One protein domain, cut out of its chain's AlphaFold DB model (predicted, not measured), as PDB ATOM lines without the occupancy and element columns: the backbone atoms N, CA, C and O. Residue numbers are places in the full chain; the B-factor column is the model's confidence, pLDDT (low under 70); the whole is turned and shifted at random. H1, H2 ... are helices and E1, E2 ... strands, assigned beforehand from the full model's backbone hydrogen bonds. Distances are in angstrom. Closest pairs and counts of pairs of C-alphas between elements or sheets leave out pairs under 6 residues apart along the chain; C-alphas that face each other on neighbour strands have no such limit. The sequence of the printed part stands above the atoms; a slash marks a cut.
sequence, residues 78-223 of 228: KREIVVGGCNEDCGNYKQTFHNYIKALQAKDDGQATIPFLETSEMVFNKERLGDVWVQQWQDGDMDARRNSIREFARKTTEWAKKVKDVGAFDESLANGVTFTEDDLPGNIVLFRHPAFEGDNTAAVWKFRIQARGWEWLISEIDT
ATOM      1  N   LYS A  78      11.117 -34.994 -44.345       40.50
ATOM      2  CA  LYS A  78      10.167 -33.959 -43.944       40.50
ATOM      3  C   LYS A  78      10.872 -32.611 -44.069       40.50
ATOM      4  O   LYS A  78      11.745 -32.270 -43.266       40.50
ATOM      5  N   ARG A  79      10.576 -31.889 -45.144       43.41
ATOM      6  CA  ARG A  79      10.975 -30.498 -45.319       43.41
ATOM      7  C   ARG A  79       9.859 -29.675 -44.714       43.41
ATOM      8  O   ARG A  79       9.015 -29.151 -45.420       43.41
ATOM      9  N   GLU A  80       9.839 -29.616 -43.389       40.53
ATOM     10  CA  GLU A  80       8.981 -28.672 -42.687       40.53
ATOM     11  C   GLU A  80       9.397 -27.272 -43.150       40.53
ATOM     12  O   GLU A  80      10.511 -26.815 -42.888       40.53
ATOM     13  N   ILE A  81       8.538 -26.661 -43.959       44.06
ATOM     14  CA  ILE A  81       8.559 -25.235 -44.236       44.06
ATOM     15  C   ILE A  81       7.445 -24.691 -43.352       44.06
ATOM     16  O   ILE A  81       6.264 -24.880 -43.635       44.06
ATOM     17  N   VAL A  82       7.819 -24.073 -42.242       48.19
ATOM     18  CA  VAL A  82       6.863 -23.322 -41.433       48.19
ATOM     19  C   VAL A  82       6.658 -21.976 -42.124       48.19
ATOM     20  O   VAL A  82       7.619 -21.331 -42.501       48.19
ATOM     21  N   VAL A  83       5.431 -21.524 -42.348       53.25
ATOM     22  CA  VAL A  83       5.166 -20.186 -42.915       53.25
ATOM     23  C   VAL A  83       4.007 -19.581 -42.144       53.25
ATOM     24  O   VAL A  83       2.855 -19.900 -42.389       53.25
ATOM     25  N   GLY A  84       4.271 -18.745 -41.154       56.12
ATOM     26  CA  GLY A  84       3.190 -18.247 -40.304       56.12
ATOM     27  C   GLY A  84       3.162 -16.742 -40.154       56.12
ATOM     28  O   GLY A  84       3.570 -16.196 -39.148       56.12
ATOM     29  N   GLY A  85       2.635 -16.055 -41.149       61.16
ATOM     30  CA  GLY A  85       2.188 -14.685 -40.990       61.16
ATOM     31  C   GLY A  85       0.835 -14.568 -41.656       61.16
ATOM     32  O   GLY A  85       0.626 -15.059 -42.764       61.16
ATOM     33  N   CYS A  86      -0.102 -13.931 -40.974       66.31
ATOM     34  CA  CYS A  86      -1.414 -13.632 -41.533       66.31
ATOM     35  C   CYS A  86      -1.554 -12.203 -42.024       66.31
ATOM     36  O   CYS A  86      -2.612 -11.848 -42.549       66.31
ATOM     37  N   ASN A  87      -0.485 -11.413 -41.887       71.31
ATOM     38  CA  ASN A  87      -0.513  -9.981 -42.099       71.31
ATOM     39  C   ASN A  87      -1.681  -9.353 -41.308       71.31
ATOM     40  O   ASN A  87      -1.725  -9.478 -40.088       71.31
ATOM     41  N   GLU A  88      -2.643  -8.726 -41.987       70.81
ATOM     42  CA  GLU A  88      -3.831  -8.106 -41.388       70.81
ATOM     43  C   GLU A  88      -5.061  -9.042 -41.390       70.81
ATOM     44  O   GLU A  88      -6.065  -8.760 -40.738       70.81
ATOM     45  N   ASP A  89      -4.988 -10.188 -42.080       70.38
ATOM     46  CA  ASP A  89      -6.135 -11.053 -42.401       70.38
ATOM     47  C   ASP A  89      -6.285 -12.244 -41.443       70.38
ATOM     48  O   ASP A  89      -6.803 -13.307 -41.791       70.38
ATOM     49  N   CYS A  90      -5.882 -12.071 -40.188       70.19
ATOM     50  CA  CYS A  90      -5.827 -13.139 -39.194       70.19
ATOM     51  C   CYS A  90      -7.210 -13.650 -38.724       70.19
ATOM     52  O   CYS A  90      -7.303 -14.444 -37.796       70.19
ATOM     53  N   GLY A  91      -8.309 -13.226 -39.341       69.25
ATOM     54  CA  GLY A  91      -9.625 -13.854 -39.181       69.25
ATOM     55  C   GLY A  91      -9.989 -14.813 -40.320       69.25
ATOM     56  O   GLY A  91     -10.983 -15.526 -40.218       69.25
ATOM     57  N   ASN A  92      -9.220 -14.821 -41.415       80.25
ATOM     58  CA  ASN A  92      -9.568 -15.500 -42.660       80.25
ATOM     59  C   ASN A  92      -8.358 -16.235 -43.254       80.25
ATOM     60  O   ASN A  92      -7.757 -15.811 -44.241       80.25
ATOM     61  N   TYR A  93      -8.047 -17.395 -42.674       75.81
ATOM     62  CA  TYR A  93      -6.913 -18.224 -43.082       75.81
ATOM     63  C   TYR A  93      -6.919 -18.607 -44.573       75.81
ATOM     64  O   TYR A  93      -5.856 -18.762 -45.172       75.81
ATOM     65  N   LYS A  94      -8.100 -18.737 -45.197       81.19
ATOM     66  CA  LYS A  94      -8.220 -19.044 -46.632       81.19
ATOM     67  C   LYS A  94      -7.685 -17.894 -47.479       81.19
ATOM     68  O   LYS A  94      -6.887 -18.111 -48.389       81.19
ATOM     69  N   GLN A  95      -8.098 -16.668 -47.152       81.88
ATOM     70  CA  GLN A  95      -7.628 -15.466 -47.836       81.88
ATOM     71  C   GLN A  95      -6.133 -15.240 -47.598       81.88
ATOM     72  O   GLN A  95      -5.407 -14.964 -48.552       81.88
ATOM     73  N   THR A  96      -5.662 -15.418 -46.362       79.62
ATOM     74  CA  THR A  96      -4.234 -15.363 -46.027       79.62
ATOM     75  C   THR A  96      -3.420 -16.333 -46.877       79.62
ATOM     76  O   THR A  96      -2.432 -15.923 -47.480       79.62
ATOM     77  N   PHE A  97      -3.845 -17.599 -46.972       80.94
ATOM     78  CA  PHE A  97      -3.160 -18.604 -47.781       80.94
ATOM     79  C   PHE A  97      -3.094 -18.184 -49.258       80.94
ATOM     80  O   PHE A  97      -2.018 -18.192 -49.854       80.94
ATOM     81  N   HIS A  98      -4.208 -17.728 -49.841       82.94
ATOM     82  CA  HIS A  98      -4.217 -17.231 -51.222       82.94
ATOM     83  C   HIS A  98      -3.285 -16.028 -51.420       82.94
ATOM     84  O   HIS A  98      -2.565 -15.964 -52.418       82.94
ATOM     85  N   ASN A  99      -3.280 -15.078 -50.483       84.69
ATOM     86  CA  ASN A  99      -2.414 -13.903 -50.542       84.69
ATOM     87  C   ASN A  99      -0.934 -14.287 -50.423       84.69
ATOM     88  O   ASN A  99      -0.111 -13.743 -51.156       84.69
ATOM     89  N   TYR A 100      -0.607 -15.263 -49.573       83.00
ATOM     90  CA  TYR A 100       0.745 -15.799 -49.449       83.00
ATOM     91  C   TYR A 100       1.230 -16.445 -50.753       83.00
ATOM     92  O   TYR A 100       2.306 -16.104 -51.242       83.00
ATOM     93  N   ILE A 101       0.431 -17.323 -51.371       82.00
ATOM     94  CA  ILE A 101       0.814 -17.947 -52.647       82.00
ATOM     95  C   ILE A 101       1.002 -16.889 -53.744       82.00
ATOM     96  O   ILE A 101       1.983 -16.945 -54.480       82.00
ATOM     97  N   LYS A 102       0.134 -15.871 -53.812       84.56
ATOM     98  CA  LYS A 102       0.318 -14.738 -54.738       84.56
ATOM     99  C   LYS A 102       1.596 -13.950 -54.451       84.56
ATOM    100  O   LYS A 102       2.298 -13.554 -55.378       84.56
ATOM    101  N   ALA A 103       1.915 -13.734 -53.177       85.75
ATOM    102  CA  ALA A 103       3.138 -13.059 -52.765       85.75
ATOM    103  C   ALA A 103       4.402 -13.830 -53.175       85.75
ATOM    104  O   ALA A 103       5.392 -13.199 -53.541       85.75
ATOM    105  N   LEU A 104       4.364 -15.168 -53.191       81.00
ATOM    106  CA  LEU A 104       5.479 -15.988 -53.680       81.00
ATOM    107  C   LEU A 104       5.791 -15.760 -55.166       81.00
ATOM    108  O   LEU A 104       6.933 -15.940 -55.590       81.00
ATOM    109  N   GLN A 105       4.791 -15.362 -55.954       81.06
ATOM    110  CA  GLN A 105       4.923 -15.100 -57.389       81.06
ATOM    111  C   GLN A 105       5.313 -13.653 -57.716       81.06
ATOM    112  O   GLN A 105       5.570 -13.327 -58.880       81.06
ATOM    113  N   ALA A 106       5.331 -12.770 -56.716       84.12
ATOM    114  CA  ALA A 106       5.654 -11.373 -56.931       84.12
ATOM    115  C   ALA A 106       7.075 -11.225 -57.508       84.12
ATOM    116  O   ALA A 106       8.033 -11.891 -57.108       84.12
ATOM    117  N   LYS A 107       7.227 -10.320 -58.479       81.62
ATOM    118  CA  LYS A 107       8.526  -9.984 -59.085       81.62
ATOM    119  C   LYS A 107       9.245  -8.905 -58.269       81.62
ATOM    120  O   LYS A 107       9.652  -7.890 -58.823       81.62
ATOM    121  N   ASP A 108       9.353  -9.110 -56.959       87.94
ATOM    122  CA  ASP A 108       9.832  -8.107 -55.997       87.94
ATOM    123  C   ASP A 108      10.911  -8.638 -55.035       87.94
ATOM    124  O   ASP A 108      11.097  -8.114 -53.939       87.94
ATOM    125  N   ASP A 109      11.599  -9.708 -55.436       85.50
ATOM    126  CA  ASP A 109      12.645 -10.376 -54.650       85.50
ATOM    127  C   ASP A 109      12.207 -10.760 -53.225       85.50
ATOM    128  O   ASP A 109      13.000 -10.767 -52.282       85.50
ATOM    129  N   GLY A 110      10.928 -11.114 -53.073       84.88
ATOM    130  CA  GLY A 110      10.360 -11.652 -51.845       84.88
ATOM    131  C   GLY A 110       9.834 -10.607 -50.871       84.88
ATOM    132  O   GLY A 110       9.393 -10.992 -49.789       84.88
ATOM    133  N   GLN A 111       9.821  -9.314 -51.218       90.50
ATOM    134  CA  GLN A 111       9.286  -8.282 -50.320       90.50
ATOM    135  C   GLN A 111       7.818  -8.538 -49.947       90.50
ATOM    136  O   GLN A 111       7.484  -8.480 -48.764       90.50
ATOM    137  N   ALA A 112       6.966  -8.910 -50.903       88.88
ATOM    138  CA  ALA A 112       5.562  -9.241 -50.667       88.88
ATOM    139  C   ALA A 112       5.382 -10.477 -49.780       88.88
ATOM    140  O   ALA A 112       4.332 -10.640 -49.168       88.88
ATOM    141  N   THR A 113       6.385 -11.358 -49.712       85.56
ATOM    142  CA  THR A 113       6.328 -12.592 -48.919       85.56
ATOM    143  C   THR A 113       6.607 -12.330 -47.437       85.56
ATOM    144  O   THR A 113       6.048 -13.014 -46.586       85.56
ATOM    145  N   ILE A 114       7.435 -11.331 -47.109       87.44
ATOM    146  CA  ILE A 114       7.885 -11.045 -45.733       87.44
ATOM    147  C   ILE A 114       6.732 -10.900 -44.718       87.44
ATOM    148  O   ILE A 114       6.847 -11.490 -43.646       87.44
ATOM    149  N   PRO A 115       5.621 -10.190 -45.009       84.50
ATOM    150  CA  PRO A 115       4.491 -10.059 -44.077       84.50
ATOM    151  C   PRO A 115       3.797 -11.381 -43.716       84.50
ATOM    152  O   PRO A 115       3.050 -11.442 -42.741       84.50
ATOM    153  N   PHE A 116       4.024 -12.434 -44.503       81.06
ATOM    154  CA  PHE A 116       3.462 -13.766 -44.292       81.06
ATOM    155  C   PHE A 116       4.441 -14.720 -43.590       81.06
ATOM    156  O   PHE A 116       4.175 -15.916 -43.509       81.06
ATOM    157  N   LEU A 117       5.589 -14.236 -43.111       80.94
ATOM    158  CA  LEU A 117       6.580 -15.069 -42.434       80.94
ATOM    159  C   LEU A 117       6.393 -15.045 -40.917       80.94
ATOM    160  O   LEU A 117       6.391 -13.976 -40.310       80.94
ATOM    161  N   GLU A 118       6.360 -16.232 -40.308       78.44
ATOM    162  CA  GLU A 118       6.465 -16.368 -38.849       78.44
ATOM    163  C   GLU A 118       7.907 -16.117 -38.473       78.44
ATOM    164  O   GLU A 118       8.772 -16.845 -38.944       78.44
ATOM    165  N   THR A 119       8.204 -15.123 -37.642       80.38
ATOM    166  CA  THR A 119       9.608 -14.813 -37.331       80.38
ATOM    167  C   THR A 119      10.086 -15.343 -35.983       80.38
ATOM    168  O   THR A 119      11.277 -15.245 -35.696       80.38
ATOM    169  N   SER A 120       9.200 -15.923 -35.169       75.88
ATOM    170  CA  SER A 120       9.537 -16.465 -33.846       75.88
ATOM    171  C   SER A 120       9.826 -17.967 -33.845       75.88
ATOM    172  O   SER A 120      10.736 -18.409 -33.152       75.88
ATOM    173  N   GLU A 121       9.097 -18.758 -34.638       74.44
ATOM    174  CA  GLU A 121       9.158 -20.232 -34.611       74.44
ATOM    175  C   GLU A 121       9.419 -20.867 -35.986       74.44
ATOM    176  O   GLU A 121       9.201 -22.060 -36.179       74.44
ATOM    177  N   MET A 122       9.916 -20.088 -36.950       75.81
ATOM    178  CA  MET A 122      10.258 -20.579 -38.287       75.81
ATOM    179  C   MET A 122      11.219 -21.770 -38.231       75.81
ATOM    180  O   MET A 122      12.338 -21.660 -37.720       75.81
ATOM    181  N   VAL A 123      10.806 -22.877 -38.842       72.50
ATOM    182  CA  VAL A 123      11.658 -24.021 -39.164       72.50
ATOM    183  C   VAL A 123      11.665 -24.195 -40.678       72.50
ATOM    184  O   VAL A 123      10.610 -24.208 -41.309       72.50
ATOM    185  N   PHE A 124      12.857 -24.306 -41.261       71.06
ATOM    186  CA  PHE A 124      13.044 -24.540 -42.690       71.06
ATOM    187  C   PHE A 124      14.171 -25.539 -42.911       71.06
ATOM    188  O   PHE A 124      15.282 -25.329 -42.437       71.06
ATOM    189  N   ASN A 125      13.912 -26.630 -43.638       68.25
ATOM    190  CA  ASN A 125      14.920 -27.667 -43.910       68.25
ATOM    191  C   ASN A 125      15.653 -28.160 -42.641       68.25
ATOM    192  O   ASN A 125      16.857 -28.400 -42.672       68.25
ATOM    193  N   LYS A 126      14.911 -28.348 -41.539       69.75
ATOM    194  CA  LYS A 126      15.423 -28.755 -40.210       69.75
ATOM    195  C   LYS A 126      16.238 -27.684 -39.469       69.75
ATOM    196  O   LYS A 126      16.731 -27.954 -38.377       69.75
ATOM    197  N   GLU A 127      16.350 -26.472 -40.005       76.00
ATOM    198  CA  GLU A 127      16.977 -25.333 -39.331       76.00
ATOM    199  C   GLU A 127      15.921 -24.479 -38.619       76.00
ATOM    200  O   GLU A 127      14.933 -24.068 -39.229       76.00
ATOM    201  N   ARG A 128      16.135 -24.173 -37.330       79.19
ATOM    202  CA  ARG A 128      15.260 -23.299 -36.526       79.19
ATOM    203  C   ARG A 128      15.601 -21.824 -36.762       79.19
ATOM    204  O   ARG A 128      16.202 -21.168 -35.914       79.19
ATOM    205  N   LEU A 129      15.242 -21.299 -37.930       84.44
ATOM    206  CA  LEU A 129      15.487 -19.897 -38.297       84.44
ATOM    207  C   LEU A 129      14.826 -18.902 -37.329       84.44
ATOM    208  O   LEU A 129      15.383 -17.833 -37.091       84.44
ATOM    209  N   GLY A 130      13.686 -19.267 -36.732       84.38
ATOM    210  CA  GLY A 130      13.014 -18.458 -35.714       84.38
ATOM    211  C   GLY A 130      13.909 -18.181 -34.506       84.38
ATOM    212  O   GLY A 130      14.047 -17.031 -34.102       84.38
ATOM    213  N   ASP A 131      14.620 -19.200 -34.006       87.56
ATOM    214  CA  ASP A 131      15.564 -19.039 -32.890       87.56
ATOM    215  C   ASP A 131      16.679 -18.044 -33.250       87.56
ATOM    216  O   ASP A 131      17.036 -17.184 -32.446       87.56
ATOM    217  N   VAL A 132      17.201 -18.122 -34.481       91.12
ATOM    218  CA  VAL A 132      18.243 -17.209 -34.980       91.12
ATOM    219  C   VAL A 132      17.727 -15.771 -35.030       91.12
ATOM    220  O   VAL A 132      18.397 -14.853 -34.558       91.12
ATOM    221  N   TRP A 133      16.529 -15.557 -35.574       91.19
ATOM    222  CA  TRP A 133      15.939 -14.222 -35.696       91.19
ATOM    223  C   TRP A 133      15.524 -13.627 -34.350       91.19
ATOM    224  O   TRP A 133      15.610 -12.408 -34.172       91.19
ATOM    225  N   VAL A 134      15.075 -14.460 -33.407       88.50
ATOM    226  CA  VAL A 134      14.798 -14.061 -32.021       88.50
ATOM    227  C   VAL A 134      16.093 -13.661 -31.323       88.50
ATOM    228  O   VAL A 134      16.124 -12.602 -30.701       88.50
ATOM    229  N   GLN A 135      17.168 -14.436 -31.481       93.19
ATOM    230  CA  GLN A 135      18.474 -14.111 -30.905       93.19
ATOM    231  C   GLN A 135      18.999 -12.769 -31.434       93.19
ATOM    232  O   GLN A 135      19.351 -11.896 -30.650       93.19
ATOM    233  N   GLN A 136      18.947 -12.538 -32.749       94.06
ATOM    234  CA  GLN A 136      19.355 -11.258 -33.347       94.06
ATOM    235  C   GLN A 136      18.523 -10.072 -32.837       94.06
ATOM    236  O   GLN A 136      19.047  -8.975 -32.664       94.06
ATOM    237  N   TRP A 137      17.227 -10.278 -32.576       91.69
ATOM    238  CA  TRP A 137      16.387  -9.258 -31.948       91.69
ATOM    239  C   TRP A 137      16.794  -8.992 -30.493       91.69
ATOM    240  O   TRP A 137      16.915  -7.832 -30.104       91.69
ATOM    241  N   GLN A 138      17.039 -10.048 -29.712       92.31
ATOM    242  CA  GLN A 138      17.493  -9.955 -28.318       92.31
ATOM    243  C   GLN A 138      18.861  -9.270 -28.198       92.31
ATOM    244  O   GLN A 138      19.066  -8.474 -27.283       92.31
ATOM    245  N   ASP A 139      19.756  -9.516 -29.154       96.06
ATOM    246  CA  ASP A 139      21.083  -8.900 -29.238       96.06
ATOM    247  C   ASP A 139      21.047  -7.458 -29.778       96.06
ATOM    248  O   ASP A 139      22.059  -6.758 -29.770       96.06
ATOM    249  N   GLY A 140      19.886  -6.990 -30.252       95.50
ATOM    250  CA  GLY A 140      19.715  -5.667 -30.855       95.50
ATOM    251  C   GLY A 140      20.276  -5.535 -32.277       95.50
ATOM    252  O   GLY A 140      20.283  -4.430 -32.827       95.50
ATOM    253  N   ASP A 141      20.704  -6.632 -32.908       96.75
ATOM    254  CA  ASP A 141      21.225  -6.661 -34.278       96.75
ATOM    255  C   ASP A 141      20.086  -6.706 -35.315       96.75
ATOM    256  O   ASP A 141      19.800  -7.703 -35.992       96.75
ATOM    257  N   MET A 142      19.388  -5.575 -35.427       93.94
ATOM    258  CA  MET A 142      18.216  -5.444 -36.294       93.94
ATOM    259  C   MET A 142      18.550  -5.519 -37.787       93.94
ATOM    260  O   MET A 142      17.689  -5.911 -38.580       93.94
ATOM    261  N   ASP A 143      19.772  -5.163 -38.184       96.31
ATOM    262  CA  ASP A 143      20.197  -5.229 -39.581       96.31
ATOM    263  C   ASP A 143      20.518  -6.667 -39.994       96.31
ATOM    264  O   ASP A 143      20.043  -7.101 -41.049       96.31
ATOM    265  N   ALA A 144      21.214  -7.449 -39.155       95.19
ATOM    266  CA  ALA A 144      21.405  -8.875 -39.415       95.19
ATOM    267  C   ALA A 144      20.066  -9.617 -39.483       95.19
ATOM    268  O   ALA A 144      19.840 -10.389 -40.421       95.19
ATOM    269  N   ARG A 145      19.141  -9.312 -38.561       93.50
ATOM    270  CA  ARG A 145      17.780  -9.865 -38.582       93.50
ATOM    271  C   ARG A 145      17.054  -9.553 -39.882       93.50
ATOM    272  O   ARG A 145      16.550 -10.456 -40.551       93.50
ATOM    273  N   ARG A 146      17.025  -8.276 -40.275       92.94
ATOM    274  CA  ARG A 146      16.350  -7.835 -41.503       92.94
ATOM    275  C   ARG A 146      16.948  -8.503 -42.742       92.94
ATOM    276  O   ARG A 146      16.200  -8.925 -43.621       92.94
ATOM    277  N   ASN A 147      18.272  -8.607 -42.816       95.00
ATOM    278  CA  ASN A 147      18.959  -9.226 -43.949       95.00
ATOM    279  C   ASN A 147      18.706 -10.737 -44.016       95.00
ATOM    280  O   ASN A 147      18.453 -11.252 -45.101       95.00
ATOM    281  N   SER A 148      18.699 -11.431 -42.874       92.38
ATOM    282  CA  SER A 148      18.408 -12.868 -42.811       92.38
ATOM    283  C   SER A 148      16.981 -13.188 -43.275       92.38
ATOM    284  O   SER A 148      16.790 -14.062 -44.121       92.38
ATOM    285  N   ILE A 149      15.988 -12.421 -42.811       90.38
ATOM    286  CA  ILE A 149      14.585 -12.567 -43.233       90.38
ATOM    287  C   ILE A 149      14.429 -12.293 -44.737       90.38
ATOM    288  O   ILE A 149      13.770 -13.057 -45.443       90.38
ATOM    289  N   ARG A 150      15.057 -11.227 -45.252       91.62
ATOM    290  CA  ARG A 150      15.029 -10.901 -46.689       91.62
ATOM    291  C   ARG A 150      15.654 -11.997 -47.538       91.62
ATOM    292  O   ARG A 150      15.093 -12.360 -48.564       91.62
ATOM    293  N   GLU A 151      16.791 -12.534 -47.110       90.19
ATOM    294  CA  GLU A 151      17.467 -13.610 -47.830       90.19
ATOM    295  C   GLU A 151      16.620 -14.887 -47.857       90.19
ATOM    296  O   GLU A 151      16.528 -15.550 -48.891       90.19
ATOM    297  N   PHE A 152      15.942 -15.208 -46.752       87.12
ATOM    298  CA  PHE A 152      14.980 -16.305 -46.716       87.12
ATOM    299  C   PHE A 152      13.808 -16.081 -47.688       87.12
ATOM    300  O   PHE A 152      13.490 -16.964 -48.492       87.12
ATOM    301  N   ALA A 153      13.193 -14.894 -47.668       86.62
ATOM    302  CA  ALA A 153      12.090 -14.554 -48.567       86.62
ATOM    303  C   ALA A 153      12.515 -14.619 -50.046       86.62
ATOM    304  O   ALA A 153      11.811 -15.196 -50.879       86.62
ATOM    305  N   ARG A 154      13.712 -14.114 -50.369       86.50
ATOM    306  CA  ARG A 154      14.302 -14.191 -51.711       86.50
ATOM    307  C   ARG A 154      14.474 -15.642 -52.166       86.50
ATOM    308  O   ARG A 154      14.004 -15.997 -53.240       86.50
ATOM    309  N   LYS A 155      15.073 -16.509 -51.340       80.44
ATOM    310  CA  LYS A 155      15.250 -17.938 -51.670       80.44
ATOM    311  C   LYS A 155      13.919 -18.658 -51.898       80.44
ATOM    312  O   LYS A 155      13.810 -19.483 -52.802       80.44
ATOM    313  N   THR A 156      12.910 -18.339 -51.093       76.75
ATOM    314  CA  THR A 156      11.583 -18.968 -51.187       76.75
ATOM    315  C   THR A 156      10.846 -18.529 -52.457       76.75
ATOM    316  O   THR A 156      10.264 -19.359 -53.153       76.75
ATOM    317  N   THR A 157      10.937 -17.251 -52.837       78.12
ATOM    318  CA  THR A 157      10.373 -16.772 -54.113       78.12
ATOM    319  C   THR A 157      11.149 -17.269 -55.332       78.12
ATOM    320  O   THR A 157      10.546 -17.611 -56.345       78.12
ATOM    321  N   GLU A 158      12.477 -17.400 -55.255       77.50
ATOM    322  CA  GLU A 158      13.278 -18.040 -56.312       77.50
ATOM    323  C   GLU A 158      12.879 -19.489 -56.559       77.50
ATOM    324  O   GLU A 158      12.908 -19.959 -57.696       77.50
ATOM    325  N   TRP A 159      12.486 -20.200 -55.507       71.81
ATOM    326  CA  TRP A 159      11.926 -21.532 -55.646       71.81
ATOM    327  C   TRP A 159      10.584 -21.506 -56.399       71.81
ATOM    328  O   TRP A 159      10.416 -22.285 -57.338       71.81
ATOM    329  N   ALA A 160       9.682 -20.567 -56.093       72.19
ATOM    330  CA  ALA A 160       8.390 -20.441 -56.781       72.19
ATOM    331  C   ALA A 160       8.545 -20.054 -58.266       72.19
ATOM    332  O   ALA A 160       7.772 -20.495 -59.115       72.19
ATOM    333  N   LYS A 161       9.600 -19.301 -58.610       72.38
ATOM    334  CA  LYS A 161       9.951 -18.948 -59.999       72.38
ATOM    335  C   LYS A 161      10.346 -20.152 -60.870       72.38
ATOM    336  O   LYS A 161      10.400 -20.002 -62.083       72.38
ATOM    337  N   LYS A 162      10.612 -21.331 -60.289       69.44
ATOM    338  CA  LYS A 162      10.924 -22.569 -61.039       69.44
ATOM    339  C   LYS A 162       9.690 -23.247 -61.635       69.44
ATOM    340  O   LYS A 162       9.817 -24.294 -62.271       69.44
ATOM    341  N   VAL A 163       8.496 -22.718 -61.379       71.00
ATOM    342  CA  VAL A 163       7.265 -23.241 -61.968       71.00
ATOM    343  C   VAL A 163       7.239 -22.960 -63.455       71.00
ATOM    344  O   VAL A 163       7.408 -21.825 -63.893       71.00
ATOM    345  N   LYS A 164       6.995 -24.026 -64.217       66.38
ATOM    346  CA  LYS A 164       7.070 -24.029 -65.678       66.38
ATOM    347  C   LYS A 164       6.023 -23.127 -66.336       66.38
ATOM    348  O   LYS A 164       6.267 -22.573 -67.402       66.38
ATOM    349  N   ASP A 165       4.856 -23.001 -65.711       72.38
ATOM    350  CA  ASP A 165       3.747 -22.188 -66.198       72.38
ATOM    351  C   ASP A 165       3.250 -21.246 -65.097       72.38
ATOM    352  O   ASP A 165       2.676 -21.668 -64.094       72.38
ATOM    353  N   VAL A 166       3.463 -19.944 -65.298       66.44
ATOM    354  CA  VAL A 166       3.047 -18.896 -64.358       66.44
ATOM    355  C   VAL A 166       1.522 -18.883 -64.169       66.44
ATOM    356  O   VAL A 166       1.060 -18.589 -63.068       66.44
ATOM    357  N   GLY A 167       0.747 -19.253 -65.199       70.25
ATOM    358  CA  GLY A 167      -0.715 -19.362 -65.125       70.25
ATOM    359  C   GLY A 167      -1.202 -20.591 -64.352       70.25
ATOM    360  O   GLY A 167      -2.307 -20.580 -63.808       70.25
ATOM    361  N   ALA A 168      -0.363 -21.622 -64.212       72.12
ATOM    362  CA  ALA A 168      -0.723 -22.847 -63.500       72.12
ATOM    363  C   ALA A 168      -0.846 -22.647 -61.980       72.12
ATOM    364  O   ALA A 168      -1.473 -23.460 -61.303       72.12
ATOM    365  N   PHE A 169      -0.291 -21.568 -61.424       72.81
ATOM    366  CA  PHE A 169      -0.498 -21.200 -60.020       72.81
ATOM    367  C   PHE A 169      -1.914 -20.699 -59.749       72.81
ATOM    368  O   PHE A 169      -2.513 -21.123 -58.767       72.81
ATOM    369  N   ASP A 170      -2.456 -19.836 -60.612       75.94
ATOM    370  CA  ASP A 170      -3.831 -19.347 -60.472       75.94
ATOM    371  C   ASP A 170      -4.826 -20.504 -60.620       75.94
ATOM    372  O   ASP A 170      -5.783 -20.613 -59.852       75.94
ATOM    373  N   GLU A 171      -4.559 -21.428 -61.547       77.88
ATOM    374  CA  GLU A 171      -5.339 -22.658 -61.696       77.88
ATOM    375  C   GLU A 171      -5.215 -23.573 -60.468       77.88
ATOM    376  O   GLU A 171      -6.218 -24.089 -59.970       77.88
ATOM    377  N   SER A 172      -4.004 -23.735 -59.931       76.50
ATOM    378  CA  SER A 172      -3.767 -24.520 -58.715       76.50
ATOM    379  C   SER A 172      -4.407 -23.880 -57.483       76.50
ATOM    380  O   SER A 172      -4.874 -24.593 -56.602       76.50
ATOM    381  N   LEU A 173      -4.488 -22.551 -57.415       76.81
ATOM    382  CA  LEU A 173      -5.220 -21.838 -56.368       76.81
ATOM    383  C   LEU A 173      -6.735 -22.011 -56.510       76.81
ATOM    384  O   LEU A 173      -7.424 -22.197 -55.512       76.81
ATOM    385  N   ALA A 174      -7.252 -21.966 -57.738       77.50
ATOM    386  CA  ALA A 174      -8.681 -22.108 -58.002       77.50
ATOM    387  C   ALA A 174      -9.188 -23.540 -57.768       77.50
ATOM    388  O   ALA A 174     -10.280 -23.724 -57.234       77.50
ATOM    389  N   ASN A 175      -8.399 -24.545 -58.164       76.62
ATOM    390  CA  ASN A 175      -8.855 -25.935 -58.276       76.62
ATOM    391  C   ASN A 175      -8.024 -26.934 -57.456       76.62
ATOM    392  O   ASN A 175      -8.447 -28.070 -57.250       76.62
ATOM    393  N   GLY A 176      -6.828 -26.545 -57.020       70.69
ATOM    394  CA  GLY A 176      -5.860 -27.412 -56.345       70.69
ATOM    395  C   GLY A 176      -5.785 -27.220 -54.832       70.69
ATOM    396  O   GLY A 176      -4.935 -27.853 -54.207       70.69
ATOM    397  N   VAL A 177      -6.640 -26.377 -54.242       81.00
ATOM    398  CA  VAL A 177      -6.672 -26.106 -52.797       81.00
ATOM    399  C   VAL A 177      -7.868 -26.799 -52.153       81.00
ATOM    400  O   VAL A 177      -9.016 -26.544 -52.503       81.00
ATOM    401  N   THR A 178      -7.607 -27.655 -51.170       83.00
ATOM    402  CA  THR A 178      -8.638 -28.267 -50.322       83.00
ATOM    403  C   THR A 178      -8.432 -27.823 -48.886       83.00
ATOM    404  O   THR A 178      -7.333 -27.949 -48.358       83.00
ATOM    405  N   PHE A 179      -9.495 -27.329 -48.253       82.31
ATOM    406  CA  PHE A 179      -9.504 -26.960 -46.841       82.31
ATOM    407  C   PHE A 179     -10.324 -27.984 -46.064       82.31
ATOM    408  O   PHE A 179     -11.504 -28.171 -46.367       82.31
ATOM    409  N   THR A 180      -9.723 -28.620 -45.066       83.94
ATOM    410  CA  THR A 180     -10.409 -29.535 -44.149       83.94
ATOM    411  C   THR A 180     -10.200 -29.077 -42.715       83.94
ATOM    412  O   THR A 180      -9.168 -28.495 -42.387       83.94
ATOM    413  N   GLU A 181     -11.172 -29.331 -41.848       77.00
ATOM    414  CA  GLU A 181     -10.948 -29.204 -40.406       77.00
ATOM    415  C   GLU A 181      -9.951 -30.286 -39.961       77.00
ATOM    416  O   GLU A 181      -9.877 -31.356 -40.573       77.00
ATOM    417  N   ASP A 182      -9.121 -29.975 -38.966       69.38
ATOM    418  CA  ASP A 182      -8.199 -30.935 -38.353       69.38
ATOM    419  C   ASP A 182      -8.814 -31.472 -37.050       69.38
ATOM    420  O   ASP A 182      -9.625 -30.801 -36.414       69.38
ATOM    421  N   ASP A 183      -8.407 -32.668 -36.626       61.97
ATOM    422  CA  ASP A 183      -8.859 -33.267 -35.359       61.97
ATOM    423  C   ASP A 183      -8.283 -32.522 -34.131       61.97
ATOM    424  O   ASP A 183      -8.742 -32.680 -32.998       61.97
ATOM    425  N   LEU A 184      -7.257 -31.697 -34.357       62.72
ATOM    426  CA  LEU A 184      -6.672 -30.742 -33.414       62.72
ATOM    427  C   LEU A 184      -7.190 -29.323 -33.712       62.72
ATOM    428  O   LEU A 184      -7.612 -29.071 -34.835       62.72
ATOM    429  N   PRO A 185      -7.136 -28.358 -32.769       62.91
ATOM    430  CA  PRO A 185      -7.561 -26.982 -33.041       62.91
ATOM    431  C   PRO A 185      -6.763 -26.371 -34.208       62.91
ATOM    432  O   PRO A 185      -5.630 -25.925 -34.038       62.91
ATOM    433  N   GLY A 186      -7.363 -26.361 -35.401       70.94
ATOM    434  CA  GLY A 186      -6.712 -25.942 -36.636       70.94
ATOM    435  C   GLY A 186      -7.464 -26.386 -37.893       70.94
ATOM    436  O   GLY A 186      -8.520 -27.011 -37.838       70.94
ATOM    437  N   ASN A 187      -6.914 -26.023 -39.044       75.06
ATOM    438  CA  ASN A 187      -7.398 -26.403 -40.366       75.06
ATOM    439  C   ASN A 187      -6.230 -27.002 -41.148       75.06
ATOM    440  O   ASN A 187      -5.107 -26.518 -41.046       75.06
ATOM    441  N   ILE A 188      -6.476 -28.009 -41.969       76.94
ATOM    442  CA  ILE A 188      -5.507 -28.509 -42.939       76.94
ATOM    443  C   ILE A 188      -5.816 -27.882 -44.299       76.94
ATOM    444  O   ILE A 188      -6.969 -27.815 -44.725       76.94
ATOM    445  N   VAL A 189      -4.774 -27.440 -44.998       79.62
ATOM    446  CA  VAL A 189      -4.833 -27.039 -46.401       79.62
ATOM    447  C   VAL A 189      -3.973 -27.987 -47.204       79.62
ATOM    448  O   VAL A 189      -2.770 -28.080 -46.990       79.62
ATOM    449  N   LEU A 190      -4.588 -28.690 -48.141       80.50
ATOM    450  CA  LEU A 190      -3.868 -29.426 -49.165       80.50
ATOM    451  C   LEU A 190      -3.803 -28.540 -50.398       80.50
ATOM    452  O   LEU A 190      -4.840 -28.156 -50.931       80.50
ATOM    453  N   PHE A 191      -2.600 -28.216 -50.847       77.19
ATOM    454  CA  PHE A 191      -2.369 -27.451 -52.060       77.19
ATOM    455  C   PHE A 191      -1.563 -28.284 -53.038       77.19
ATOM    456  O   PHE A 191      -0.411 -28.634 -52.791       77.19
ATOM    457  N   ARG A 192      -2.176 -28.611 -54.169       76.06
ATOM    458  CA  ARG A 192      -1.488 -29.252 -55.280       76.06
ATOM    459  C   ARG A 192      -0.695 -28.191 -56.025       76.06
ATOM    460  O   ARG A 192      -1.269 -27.362 -56.720       76.06
ATOM    461  N   HIS A 193       0.616 -28.227 -55.858       70.06
ATOM    462  CA  HIS A 193       1.506 -27.279 -56.492       70.06
ATOM    463  C   HIS A 193       1.675 -27.607 -57.993       70.06
ATOM    464  O   HIS A 193       1.722 -28.790 -58.356       70.06
ATOM    465  N   PRO A 194       1.793 -26.600 -58.879       71.19
ATOM    466  CA  PRO A 194       2.065 -26.830 -60.297       71.19
ATOM    467  C   PRO A 194       3.453 -27.457 -60.538       71.19
ATOM    468  O   PRO A 194       4.361 -27.350 -59.716       71.19
ATOM    469  N   ALA A 195       3.637 -28.139 -61.670       68.12
ATOM    470  CA  ALA A 195       4.895 -28.827 -61.969       68.12
ATOM    471  C   ALA A 195       6.082 -27.849 -62.120       68.12
ATOM    472  O   ALA A 195       5.949 -26.760 -62.697       68.12
ATOM    473  N   PHE A 196       7.260 -28.258 -61.641       66.75
ATOM    474  CA  PHE A 196       8.500 -27.496 -61.811       66.75
ATOM    475  C   PHE A 196       9.155 -27.789 -63.160       66.75
ATOM    476  O   PHE A 196       8.970 -28.843 -63.769       66.75
ATOM    477  N   GLU A 197       9.987 -26.866 -63.633       61.16
ATOM    478  CA  GLU A 197      10.884 -27.163 -64.746       61.16
ATOM    479  C   GLU A 197      11.832 -28.320 -64.386       61.16
ATOM    480  O   GLU A 197      12.589 -28.250 -63.420       61.16
ATOM    481  N   GLY A 198      11.787 -29.397 -65.176       58.72
ATOM    482  CA  GLY A 198      12.626 -30.584 -64.977       58.72
ATOM    483  C   GLY A 198      12.076 -31.627 -63.995       58.72
ATOM    484  O   GLY A 198      12.700 -32.676 -63.853       58.72
ATOM    485  N   ASP A 199      10.914 -31.390 -63.376       59.09
ATOM    486  CA  ASP A 199      10.233 -32.337 -62.486       59.09
ATOM    487  C   ASP A 199       8.728 -32.367 -62.797       59.09
ATOM    488  O   ASP A 199       8.010 -31.383 -62.621       59.09
ATOM    489  N   ASN A 200       8.245 -33.511 -63.289       56.72
ATOM    490  CA  ASN A 200       6.840 -33.694 -63.660       56.72
ATOM    491  C   ASN A 200       5.954 -34.103 -62.469       56.72
ATOM    492  O   ASN A 200       4.774 -34.404 -62.669       56.72
ATOM    493  N   THR A 201       6.489 -34.164 -61.246       54.16
ATOM    494  CA  THR A 201       5.690 -34.500 -60.068       54.16
ATOM    495  C   THR A 201       4.922 -33.269 -59.573       54.16
ATOM    496  O   THR A 201       5.489 -32.242 -59.205       54.16
ATOM    497  N   ALA A 202       3.589 -33.354 -59.581       56.78
ATOM    498  CA  ALA A 202       2.720 -32.348 -58.971       56.78
ATOM    499  C   ALA A 202       2.692 -32.581 -57.454       56.78
ATOM    500  O   ALA A 202       1.800 -33.264 -56.941       56.78
ATOM    501  N   ALA A 203       3.715 -32.087 -56.751       64.25
ATOM    502  CA  ALA A 203       3.812 -32.214 -55.303       64.25
ATOM    503  C   ALA A 203       2.551 -31.641 -54.633       64.25
ATOM    504  O   ALA A 203       2.112 -30.533 -54.940       64.25
ATOM    505  N   VAL A 204       1.959 -32.404 -53.717       67.31
ATOM    506  CA  VAL A 204       0.873 -31.918 -52.864       67.31
ATOM    507  C   VAL A 204       1.491 -31.474 -51.561       67.31
ATOM    508  O   VAL A 204       2.108 -32.280 -50.877       67.31
ATOM    509  N   TRP A 205       1.300 -30.205 -51.243       72.75
ATOM    510  CA  TRP A 205       1.719 -29.584 -50.008       72.75
ATOM    511  C   TRP A 205       0.600 -29.645 -48.987       72.75
ATOM    512  O   TRP A 205      -0.495 -29.141 -49.231       72.75
ATOM    513  N   LYS A 206       0.879 -30.249 -47.836       72.06
ATOM    514  CA  LYS A 206      -0.031 -30.243 -46.694       72.06
ATOM    515  C   LYS A 206       0.402 -29.185 -45.699       72.06
ATOM    516  O   LYS A 206       1.400 -29.385 -45.028       72.06
ATOM    517  N   PHE A 207      -0.395 -28.136 -45.581       72.69
ATOM    518  CA  PHE A 207      -0.292 -27.078 -44.593       72.69
ATOM    519  C   PHE A 207      -1.225 -27.399 -43.430       72.69
ATOM    520  O   PHE A 207      -2.392 -27.704 -43.650       72.69
ATOM    521  N   ARG A 208      -0.769 -27.276 -42.189       71.25
ATOM    522  CA  ARG A 208      -1.673 -27.163 -41.037       71.25
ATOM    523  C   ARG A 208      -1.668 -25.715 -40.588       71.25
ATOM    524  O   ARG A 208      -0.606 -25.185 -40.304       71.25
ATOM    525  N   ILE A 209      -2.848 -25.110 -40.554       71.69
ATOM    526  CA  ILE A 209      -3.106 -23.727 -40.183       71.69
ATOM    527  C   ILE A 209      -3.780 -23.683 -38.815       71.69
ATOM    528  O   ILE A 209      -4.926 -24.102 -38.660       71.69
ATOM    529  N   GLN A 210      -3.080 -23.133 -37.830       70.12
ATOM    530  CA  GLN A 210      -3.602 -22.930 -36.477       70.12
ATOM    531  C   GLN A 210      -3.497 -21.463 -36.072       70.12
ATOM    532  O   GLN A 210      -2.539 -20.782 -36.447       70.12
ATOM    533  N   ALA A 211      -4.478 -20.985 -35.311       66.25
ATOM    534  CA  ALA A 211      -4.415 -19.665 -34.702       66.25
ATOM    535  C   ALA A 211      -3.439 -19.691 -33.517       66.25
ATOM    536  O   ALA A 211      -3.482 -20.602 -32.686       66.25
ATOM    537  N   ARG A 212      -2.585 -18.674 -33.412       63.38
ATOM    538  CA  ARG A 212      -1.641 -18.482 -32.309       63.38
ATOM    539  C   ARG A 212      -1.637 -17.011 -31.908       63.38
ATOM    540  O   ARG A 212      -0.976 -16.180 -32.517       63.38
ATOM    541  N   GLY A 213      -2.407 -16.674 -30.876       65.31
ATOM    542  CA  GLY A 213      -2.624 -15.273 -30.513       65.31
ATOM    543  C   GLY A 213      -3.314 -14.520 -31.654       65.31
ATOM    544  O   GLY A 213      -4.444 -14.854 -32.000       65.31
ATOM    545  N   TRP A 214      -2.630 -13.528 -32.226       54.28
ATOM    546  CA  TRP A 214      -3.098 -12.763 -33.389       54.28
ATOM    547  C   TRP A 214      -2.496 -13.252 -34.711       54.28
ATOM    548  O   TRP A 214      -2.787 -12.664 -35.741       54.28
ATOM    549  N   GLU A 215      -1.673 -14.303 -34.699       51.59
ATOM    550  CA  GLU A 215      -0.961 -14.829 -35.866       51.59
ATOM    551  C   GLU A 215      -1.534 -16.190 -36.298       51.59
ATOM    552  O   GLU A 215      -2.225 -16.866 -35.529       51.59
ATOM    553  N   TRP A 216      -1.259 -16.614 -37.535       58.69
ATOM    554  CA  TRP A 216      -1.525 -17.986 -37.987       58.69
ATOM    555  C   TRP A 216      -0.221 -18.664 -38.336       58.69
ATOM    556  O   TRP A 216       0.662 -18.031 -38.903       58.69
ATOM    557  N   LEU A 217      -0.140 -19.961 -38.070       57.41
ATOM    558  CA  LEU A 217       1.031 -20.777 -38.363       57.41
ATOM    559  C   LEU A 217       0.698 -21.802 -39.446       57.41
ATOM    560  O   LEU A 217      -0.192 -22.610 -39.209       57.41
ATOM    561  N   ILE A 218       1.423 -21.827 -40.570       54.78
ATOM    562  CA  ILE A 218       1.564 -23.040 -41.397       54.78
ATOM    563  C   ILE A 218       2.634 -23.897 -40.736       54.78
ATOM    564  O   ILE A 218       3.779 -23.462 -40.679       54.78
ATOM    565  N   SER A 219       2.291 -25.085 -40.244       47.00
ATOM    566  CA  SER A 219       3.214 -25.888 -39.428       47.00
ATOM    567  C   SER A 219       3.907 -27.049 -40.150       47.00
ATOM    568  O   SER A 219       4.810 -27.648 -39.580       47.00
ATOM    569  N   GLU A 220       3.495 -27.413 -41.365       48.59
ATOM    570  CA  GLU A 220       4.077 -28.530 -42.125       48.59
ATOM    571  C   GLU A 220       3.962 -28.208 -43.626       48.59
ATOM    572  O   GLU A 220       3.025 -27.521 -44.027       48.59
ATOM    573  N   ILE A 221       4.928 -28.652 -44.437       51.81
ATOM    574  CA  ILE A 221       4.786 -28.813 -45.888       51.81
ATOM    575  C   ILE A 221       5.303 -30.216 -46.178       51.81
ATOM    576  O   ILE A 221       6.506 -30.455 -46.245       51.81
ATOM    577  N   ASP A 222       4.388 -31.171 -46.288       51.44
ATOM    578  CA  ASP A 222       4.746 -32.497 -46.778       51.44
ATOM    579  C   ASP A 222       4.920 -32.425 -48.300       51.44
ATOM    580  O   ASP A 222       4.074 -31.858 -48.986       51.44
ATOM    581  N   THR A 223       6.014 -32.955 -48.842       50.34
ATOM    582  CA  THR A 223       6.215 -33.096 -50.291       50.34
ATOM    583  C   THR A 223       6.089 -34.560 -50.678       50.34
ATOM    584  O   THR A 223       7.035 -35.102 -51.234       50.34
TER     585      THR A 223
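Overview. This is residues 78 to 223 of the 228 residues of an uncharacterized protein of Myxococcales bacterium (UniProt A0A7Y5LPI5). What shape appears first? H1 packs slantwise over one face of a strongly twisted four-stranded sheet, while the hairpin of H3 and long H4 reaches away, apart from the strands, with H2 between H1 and H4; H5 only grazes the sheet. What builds it? The 146 printed residues hold five named helices, H1 to H5, then four strands in a meander, each the antiparallel neighbour of the one before, in sheet order E1 E2 E3 E4; the class is mixed. It is compact, with a radius of gyration of the C-alphas of 15.0 A and spans of 44 by 36 by 28 A.

Along the chain. Where are the helices? H1, residues 93 to 104, begins at C-alpha 93 (-6.913, -18.224, -43.082) and measures 16.5 A; H2 is 111 to 116, H3 129 to 138, H4 142 to 160 with 27.2 A, and H5 167 to 175. Where are the strands? E1 is 177 to 181, E2 187 to 192, E3 204 to 212 with 24.7 A, and E4 215 to 218, ending at C-alpha 218 (1.564, -23.040, -41.397).

Arrangement. What does H1 meet? It is on the sheet, over E3, at a height of 8.9 A; their closest C-alphas, Tyr 93 and Ile 209, are 7.3 A apart. How does the hub H4 sit? Its residues 149 to 157 touch H2, about perpendicular at 80 degrees, with closest C-alphas Thr 113 and Ala 153 at 6.1 A. Which backbone atoms pair? N 178 and O 190 of E1 and E2 are 2.8 A apart, N 189 and O 207 of E2 and E3 2.7 A, N 212 and O 215 of E3 and E4 2.8 A. Every O i to N i+4 pair is within hydrogen-bond range in H1, H3, H4 and H5; H2 has 0 of 2, but 2 of 3 O i to N i+3 pairs.

Size, cuts and confidence. How far does it reach? The two C-alphas farthest apart, Asp 139 and Asn 175, are 45.1 A apart. Is it continuous? The printed part has no cut, and the links H2 to H3 and E2 to E3 are long. Where is confidence low? 42 residues are under 70, among them 78 to 86, 195 to 204 and 211 to 223.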